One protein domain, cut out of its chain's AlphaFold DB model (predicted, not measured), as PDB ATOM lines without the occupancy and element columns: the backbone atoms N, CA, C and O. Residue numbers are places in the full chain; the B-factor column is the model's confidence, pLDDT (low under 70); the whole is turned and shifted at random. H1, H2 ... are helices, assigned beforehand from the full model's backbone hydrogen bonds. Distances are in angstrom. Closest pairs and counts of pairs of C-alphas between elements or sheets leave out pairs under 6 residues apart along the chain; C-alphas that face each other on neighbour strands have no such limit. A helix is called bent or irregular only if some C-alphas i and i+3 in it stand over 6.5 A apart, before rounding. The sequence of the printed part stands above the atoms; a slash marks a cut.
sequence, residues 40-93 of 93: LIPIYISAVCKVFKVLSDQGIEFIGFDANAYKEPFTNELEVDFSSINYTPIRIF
ATOM      1  N   LEU A  40     -12.448 -15.941 -30.618       86.31
ATOM      2  CA  LEU A  40     -11.743 -14.703 -30.970       86.31
ATOM      3  C   LEU A  40     -11.265 -13.900 -29.752       86.31
ATOM      4  O   LEU A  40     -10.512 -12.941 -29.919       86.31
ATOM      5  N   ILE A  41     -11.673 -14.276 -28.535       85.06
ATOM      6  CA  ILE A  41     -11.321 -13.556 -27.302       85.06
ATOM      7  C   ILE A  41      -9.800 -13.409 -27.120       85.06
ATOM      8  O   ILE A  41      -9.366 -12.293 -26.843       85.06
ATOM      9  N   PRO A  42      -8.960 -14.442 -27.344       81.00
ATOM     10  CA  PRO A  42      -7.511 -14.298 -27.190       81.00
ATOM     11  C   PRO A  42      -6.891 -13.288 -28.170       81.00
ATOM     12  O   PRO A  42      -6.009 -12.516 -27.796       81.00
ATOM     13  N   ILE A  43      -7.393 -13.236 -29.411       82.62
ATOM     14  CA  ILE A  43      -6.947 -12.277 -30.437       82.62
ATOM     15  C   ILE A  43      -7.314 -10.853 -30.014       82.62
ATOM     16  O   ILE A  43      -6.486  -9.945 -30.081       82.62
ATOM     17  N   TYR A  44      -8.552 -10.667 -29.549       84.31
ATOM     18  CA  TYR A  44      -9.032  -9.387 -29.044       84.31
ATOM     19  C   TYR A  44      -8.198  -8.900 -27.853       84.31
ATOM     20  O   TYR A  44      -7.705  -7.774 -27.891       84.31
ATOM     21  N   ILE A  45      -7.980  -9.750 -26.842       81.69
ATOM     22  CA  ILE A  45      -7.186  -9.405 -25.654       81.69
ATOM     23  C   ILE A  45      -5.769  -8.989 -26.062       81.69
ATOM     24  O   ILE A  45      -5.320  -7.923 -25.653       81.69
ATOM     25  N   SER A  46      -5.087  -9.753 -26.926       81.50
ATOM     26  CA  SER A  46      -3.736  -9.392 -27.387       81.50
ATOM     27  C   SER A  46      -3.700  -8.034 -28.096       81.50
ATOM     28  O   SER A  46      -2.810  -7.219 -27.839       81.50
ATOM     29  N   ALA A  47      -4.679  -7.753 -28.964       84.81
ATOM     30  CA  ALA A  47      -4.764  -6.470 -29.657       84.81
ATOM     31  C   ALA A  47      -4.992  -5.303 -28.684       84.81
ATOM     32  O   ALA A  47      -4.295  -4.290 -28.771       84.81
ATOM     33  N   VAL A  48      -5.919  -5.456 -27.733       84.81
ATOM     34  CA  VAL A  48      -6.199  -4.437 -26.712       84.81
ATOM     35  C   VAL A  48      -4.973  -4.202 -25.837       84.81
ATOM     36  O   VAL A  48      -4.587  -3.049 -25.664       84.81
ATOM     37  N   CYS A  49      -4.301  -5.262 -25.381       83.44
ATOM     38  CA  CYS A  49      -3.081  -5.152 -24.586       83.44
ATOM     39  C   CYS A  49      -1.992  -4.348 -25.295       83.44
ATOM     40  O   CYS A  49      -1.385  -3.467 -24.692       83.44
ATOM     41  N   LYS A  50      -1.762  -4.595 -26.591       84.44
ATOM     42  CA  LYS A  50      -0.774  -3.836 -27.380       84.44
ATOM     43  C   LYS A  50      -1.126  -2.356 -27.463       84.44
ATOM     44  O   LYS A  50      -0.259  -1.514 -27.254       84.44
ATOM     45  N   VAL A  51      -2.390  -2.035 -27.739       86.00
ATOM     46  CA  VAL A  51      -2.851  -0.641 -27.805       86.00
ATOM     47  C   VAL A  51      -2.711   0.031 -26.440       86.00
ATOM     48  O   VAL A  51      -2.174   1.129 -26.350       86.00
ATOM     49  N   PHE A  52      -3.144  -0.633 -25.372       83.31
ATOM     50  CA  PHE A  52      -3.161  -0.060 -24.029       83.31
ATOM     51  C   PHE A  52      -1.753   0.144 -23.473       83.31
ATOM     52  O   PHE A  52      -1.502   1.181 -22.862       83.31
ATOM     53  N   LYS A  53      -0.824  -0.782 -23.744       82.19
ATOM     54  CA  LYS A  53       0.606  -0.605 -23.448       82.19
ATOM     55  C   LYS A  53       1.152   0.650 -24.133       82.19
ATOM     56  O   LYS A  53       1.682   1.517 -23.453       82.19
ATOM     57  N   VAL A  54       0.916   0.810 -25.439       88.06
ATOM     58  CA  VAL A  54       1.377   1.995 -26.190       88.06
ATOM     59  C   VAL A  54       0.784   3.295 -25.639       88.06
ATOM     60  O   VAL A  54       1.507   4.276 -25.489       88.06
ATOM     61  N   LEU A  55      -0.513   3.323 -25.324       85.81
ATOM     62  CA  LEU A  55      -1.154   4.507 -24.738       85.81
ATOM     63  C   LEU A  55      -0.569   4.836 -23.354       85.81
ATOM     64  O   LEU A  55      -0.267   5.994 -23.073       85.81
ATOM     65  N   SER A  56      -0.355   3.816 -22.519       83.19
ATOM     66  CA  SER A  56       0.270   3.969 -21.202       83.19
ATOM     67  C   SER A  56       1.703   4.499 -21.307       83.19
ATOM     68  O   SER A  56       2.068   5.400 -20.555       83.19
ATOM     69  N   ASP A  57       2.501   3.989 -22.250       86.44
ATOM     70  CA  ASP A  57       3.882   4.437 -22.492       86.44
ATOM     71  C   ASP A  57       3.944   5.899 -22.967       86.44
ATOM     72  O   ASP A  57       4.931   6.596 -22.738       86.44
ATOM     73  N   GLN A  58       2.871   6.393 -23.593       91.19
ATOM     74  CA  GLN A  58       2.707   7.799 -23.975       91.19
ATOM     75  C   GLN A  58       2.196   8.692 -22.831       91.19
ATOM     76  O   GLN A  58       1.977   9.885 -23.039       91.19
ATOM     77  N   GLY A  59       2.005   8.141 -21.627       87.81
ATOM     78  CA  GLY A  59       1.508   8.874 -20.463       87.81
ATOM     79  C   GLY A  59       0.004   9.148 -20.497       87.81
ATOM     80  O   GLY A  59      -0.474  10.006 -19.756       87.81
ATOM     81  N   ILE A  60      -0.754   8.451 -21.351       84.50
ATOM     82  CA  ILE A  60      -2.213   8.571 -21.391       84.50
ATOM     83  C   ILE A  60      -2.792   7.760 -20.232       84.50
ATOM     84  O   ILE A  60      -2.662   6.536 -20.176       84.50
ATOM     85  N   GLU A  61      -3.448   8.452 -19.304       79.75
ATOM     86  CA  GLU A  61      -4.096   7.813 -18.165       79.75
ATOM     87  C   GLU A  61      -5.443   7.195 -18.552       79.75
ATOM     88  O   GLU A  61      -6.259   7.786 -19.263       79.75
ATOM     89  N   PHE A  62      -5.707   5.999 -18.026       74.12
ATOM     90  CA  PHE A  62      -7.029   5.386 -18.081       74.12
ATOM     91  C   PHE A  62      -7.908   6.031 -17.007       74.12
ATOM     92  O   PHE A  62      -7.678   5.835 -15.816       74.12
ATOM     93  N   ILE A  63      -8.910   6.804 -17.426       79.06
ATOM     94  CA  ILE A  63      -9.807   7.544 -16.530       79.06
ATOM     95  C   ILE A  63     -11.193   6.892 -16.558       79.06
ATOM     96  O   ILE A  63     -11.732   6.611 -17.627       79.06
ATOM     97  N   GLY A  64     -11.791   6.667 -15.388       78.12
ATOM     98  CA  GLY A  64     -13.144   6.119 -15.261       78.12
ATOM     99  C   GLY A  64     -13.331   5.299 -13.989       78.12
ATOM    100  O   GLY A  64     -12.358   4.900 -13.355       78.12
ATOM    101  N   PHE A  65     -14.590   5.042 -13.630       72.50
ATOM    102  CA  PHE A  65     -14.957   4.311 -12.410       72.50
ATOM    103  C   PHE A  65     -14.297   2.922 -12.342       72.50
ATOM    104  O   PHE A  65     -13.697   2.572 -11.331       72.50
ATOM    105  N   ASP A  66     -14.298   2.198 -13.463       73.81
ATOM    106  CA  ASP A  66     -13.728   0.850 -13.570       73.81
ATOM    107  C   ASP A  66     -12.337   0.824 -14.224       73.81
ATOM    108  O   ASP A  66     -11.824  -0.241 -14.566       73.81
ATOM    109  N   ALA A  67     -11.695   1.980 -14.425       72.94
ATOM    110  CA  ALA A  67     -10.430   2.055 -15.161       72.94
ATOM    111  C   ALA A  67      -9.346   1.157 -14.548       72.94
ATOM    112  O   ALA A  67      -8.643   0.461 -15.273       72.94
ATOM    113  N   ASN A  68      -9.266   1.094 -13.216       70.69
ATOM    114  CA  ASN A  68      -8.332   0.209 -12.519       70.69
ATOM    115  C   ASN A  68      -8.692  -1.278 -12.668       70.69
ATOM    116  O   ASN A  68      -7.787  -2.100 -12.783       70.69
ATOM    117  N   ALA A  69      -9.985  -1.615 -12.726       71.75
ATOM    118  CA  ALA A  69     -10.447  -2.991 -12.921       71.75
ATOM    119  C   ALA A  69     -10.128  -3.515 -14.330       71.75
ATOM    120  O   ALA A  69      -9.853  -4.699 -14.504       71.75
ATOM    121  N   TYR A  70     -10.125  -2.636 -15.336       70.69
ATOM    122  CA  TYR A  70      -9.776  -2.979 -16.715       70.69
ATOM    123  C   TYR A  70      -8.288  -2.838 -17.024       70.69
ATOM    124  O   TYR A  70      -7.776  -3.533 -17.901       70.69
ATOM    125  N   LYS A  71      -7.573  -1.970 -16.308       72.19
ATOM    126  CA  LYS A  71      -6.147  -1.747 -16.536       72.19
ATOM    127  C   LYS A  71      -5.362  -3.038 -16.370       72.19
ATOM    128  O   LYS A  71      -4.606  -3.382 -17.266       72.19
ATOM    129  N   GLU A  72      -5.545  -3.772 -15.278       72.12
ATOM    130  CA  GLU A  72      -4.765  -4.989 -15.033       72.12
ATOM    131  C   GLU A  72      -4.997  -6.072 -16.116       72.12
ATOM    132  O   GLU A  72      -4.018  -6.441 -16.764       72.12
ATOM    133  N   PRO A  73      -6.234  -6.499 -16.451       69.38
ATOM    134  CA  PRO A  73      -6.469  -7.503 -17.500       69.38
ATOM    135  C   PRO A  73      -6.026  -7.096 -18.913       69.38
ATOM    136  O   PRO A  73      -5.810  -7.960 -19.760       69.38
ATOM    137  N   PHE A  74      -5.933  -5.791 -19.185       68.69
ATOM    138  CA  PHE A  74      -5.582  -5.250 -20.501       68.69
ATOM    139  C   PHE A  74      -4.191  -4.603 -20.557       68.69
ATOM    140  O   PHE A  74      -3.828  -4.022 -21.575       68.69
ATOM    141  N   THR A  75      -3.392  -4.683 -19.495       66.69
ATOM    142  CA  THR A  75      -1.972  -4.272 -19.511       66.69
ATOM    143  C   THR A  75      -1.044  -5.402 -19.081       66.69
ATOM    144  O   THR A  75       0.085  -5.471 -19.572       66.69
ATOM    145  N   ASN A  76      -1.535  -6.334 -18.259       67.62
ATOM    146  CA  ASN A  76      -0.882  -7.604 -17.988       67.62
ATOM    147  C   ASN A  76      -1.336  -8.597 -19.056       67.62
ATOM    148  O   ASN A  76      -2.474  -9.058 -19.075       67.62
ATOM    149  N   GLU A  77      -0.444  -8.851 -20.009       62.31
ATOM    150  CA  GLU A  77      -0.718  -9.724 -21.139       62.31
ATOM    151  C   GLU A  77      -1.047 -11.122 -20.618       62.31
ATOM    152  O   GLU A  77      -0.208 -11.777 -20.004       62.31
ATOM    153  N   LEU A  78      -2.284 -11.568 -20.849       63.22
ATOM    154  CA  LEU A  78      -2.595 -12.984 -20.767       63.22
ATOM    155  C   LEU A  78      -1.657 -13.656 -21.774       63.22
ATOM    156  O   LEU A  78      -1.719 -13.336 -22.962       63.22
ATOM    157  N   GLU A  79      -0.735 -14.489 -21.298       63.06
ATOM    158  CA  GLU A  79       0.234 -15.166 -22.157       63.06
ATOM    159  C   GLU A  79      -0.530 -16.157 -23.041       63.06
ATOM    160  O   GLU A  79      -0.837 -17.284 -22.655       63.06
ATOM    161  N   VAL A  80      -0.940 -15.684 -24.216       64.19
ATOM    162  CA  VAL A  80      -1.606 -16.501 -25.221       64.19
ATOM    163  C   VAL A  80      -0.530 -16.975 -26.178       64.19
ATOM    164  O   VAL A  80      -0.001 -16.198 -26.976       64.19
ATOM    165  N   ASP A  81      -0.220 -18.264 -26.110       69.44
ATOM    166  CA  ASP A  81       0.605 -18.904 -27.121       69.44
ATOM    167  C   ASP A  81      -0.160 -18.963 -28.453       69.44
ATOM    168  O   ASP A  81      -1.071 -19.768 -28.640       69.44
ATOM    169  N   PHE A  82       0.215 -18.088 -29.386       71.19
ATOM    170  CA  PHE A  82      -0.306 -18.089 -30.755       71.19
ATOM    171  C   PHE A  82       0.470 -19.030 -31.690       71.19
ATOM    172  O   PHE A  82       0.124 -19.128 -32.867       71.19
ATOM    173  N   SER A  83       1.523 -19.706 -31.209       76.56
ATOM    174  CA  SER A  83       2.303 -20.649 -32.022       76.56
ATOM    175  C   SER A  83       1.575 -21.973 -32.259       76.56
ATOM    176  O   SER A  83       1.903 -22.696 -33.202       76.56
ATOM    177  N   SER A  84       0.557 -22.272 -31.447       79.31
ATOM    178  CA  SER A  84      -0.218 -23.504 -31.517       79.31
ATOM    179  C   SER A  84      -1.726 -23.232 -31.578       79.31
ATOM    180  O   SER A  84      -2.264 -22.356 -30.904       79.31
ATOM    181  N   ILE A  85      -2.437 -23.990 -32.420       83.00
ATOM    182  CA  ILE A  85      -3.903 -23.953 -32.484       83.00
ATOM    183  C   ILE A  85      -4.435 -25.102 -31.632       83.00
ATOM    184  O   ILE A  85      -4.213 -26.272 -31.944       83.00
ATOM    185  N   ASN A  86      -5.165 -24.764 -30.571       85.06
ATOM    186  CA  ASN A  86      -5.804 -25.744 -29.700       85.06
ATOM    187  C   ASN A  86      -7.216 -26.068 -30.199       85.06
ATOM    188  O   ASN A  86      -8.051 -25.177 -30.363       85.06
ATOM    189  N   TYR A  87      -7.496 -27.354 -30.407       86.62
ATOM    190  CA  TYR A  87      -8.800 -27.837 -30.854       86.62
ATOM    191  C   TYR A  87      -9.538 -28.515 -29.702       86.62
ATOM    192  O   TYR A  87      -9.020 -29.434 -29.072       86.62
ATOM    193  N   THR A  88     -10.776 -28.097 -29.440       85.50
ATOM    194  CA  THR A  88     -11.624 -28.710 -28.409       85.50
ATOM    195  C   THR A  88     -12.970 -29.101 -29.014       85.50
ATOM    196  O   THR A  88     -13.682 -28.230 -29.515       85.50
ATOM    197  N   PRO A  89     -13.350 -30.393 -28.997       80.19
ATOM    198  CA  PRO A  89     -14.660 -30.812 -29.470       80.19
ATOM    199  C   PRO A  89     -15.741 -30.365 -28.484       80.19
ATOM    200  O   PRO A  89     -15.721 -30.739 -27.313       80.19
ATOM    201  N   ILE A  90     -16.716 -29.600 -28.972       78.81
ATOM    202  CA  ILE A  90     -17.888 -29.191 -28.195       78.81
ATOM    203  C   ILE A  90     -19.070 -30.055 -28.635       78.81
ATOM    204  O   ILE A  90     -19.376 -30.141 -29.824       78.81
ATOM    205  N   ARG A  91     -19.740 -30.704 -27.679       76.19
ATOM    206  CA  ARG A  91     -21.037 -31.349 -27.914       76.19
ATOM    207  C   ARG A  91     -22.131 -30.362 -27.540       76.19
ATOM    208  O   ARG A  91     -22.259 -30.009 -26.373       76.19
ATOM    209  N   ILE A  92     -22.879 -29.910 -28.537       72.19
ATOM    210  CA  ILE A  92     -24.077 -29.095 -28.340       72.19
ATOM    211  C   ILE A  92     -25.257 -30.071 -28.409       72.19
ATOM    212  O   ILE A  92     -25.406 -30.756 -29.421       72.19
ATOM    213  N   PHE A  93     -25.990 -30.202 -27.303       61.31
ATOM    214  CA  PHE A  93     -27.189 -31.039 -27.182       61.31
ATOM    215  C   PHE A  93     -28.443 -30.248 -27.548       61.31
ATOM    216  O   PHE A  93     -28.459 -29.028 -27.266       61.31
TER     217      PHE A  93
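What this domain is: This is residues 40 to 93 of the 93 residues of an uncharacterized protein of Psychrobacter urativorans (UniProt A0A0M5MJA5). A long helix, H1, is met near the middle of its length by one end of a short helix, H2, roughly as a T, and a bare tail, residues 83 to 93, sticks out far from this small body. The link, residues 58 to 66, leads round from the end of H1 to the far end of H2. The printed part has 54 residues with two named helices, H1 then H2, and no named strand; the class is all helix, though under half of the residues, 26, are in named elements. The whole is only just loose, close to extended, with a radius of gyration of the C-alphas of 14.9 A, and its flat outline spans 46 by 27 by 12 A, the tail adding much of the length.

How they stand to each other: Start with H1, residues 41 to 57, and look next at H2, residues 67 to 75: the two touch, their closest C-alphas being those of Cys 49 and Phe 74, 4.8 A apart. Their lines are only just about perpendicular, at 71 degrees. In H1 every O i to N i+4 pair is within hydrogen-bond range; in H2 3 of 5 are.

Where its parts are: Find C-alpha 41 at (-11.321, -13.556, -27.302); from there H1 runs 24.0 A to C-alpha 57 at (3.882, 4.437, -22.492). A short link of nine residues follows. H2 then runs 11.4 A, ending at C-alpha 75 at (-1.972, -4.272, -19.511). It is neither bent nor irregular, but only just: C-alphas 69 and 72 are 6.4 A apart.

The domain as a whole: Residues 64 to 69, of which 67 to 69 belong to H2, stand free, as do residues 83 to 93; the body without them spans 29 by 15 by 14 A. The C-alphas farthest apart are those of Gly 59 and Phe 93, 49.6 A. The printed part has no cut. Look for pLDDT under 70 at residues 73 to 81 and residue 93.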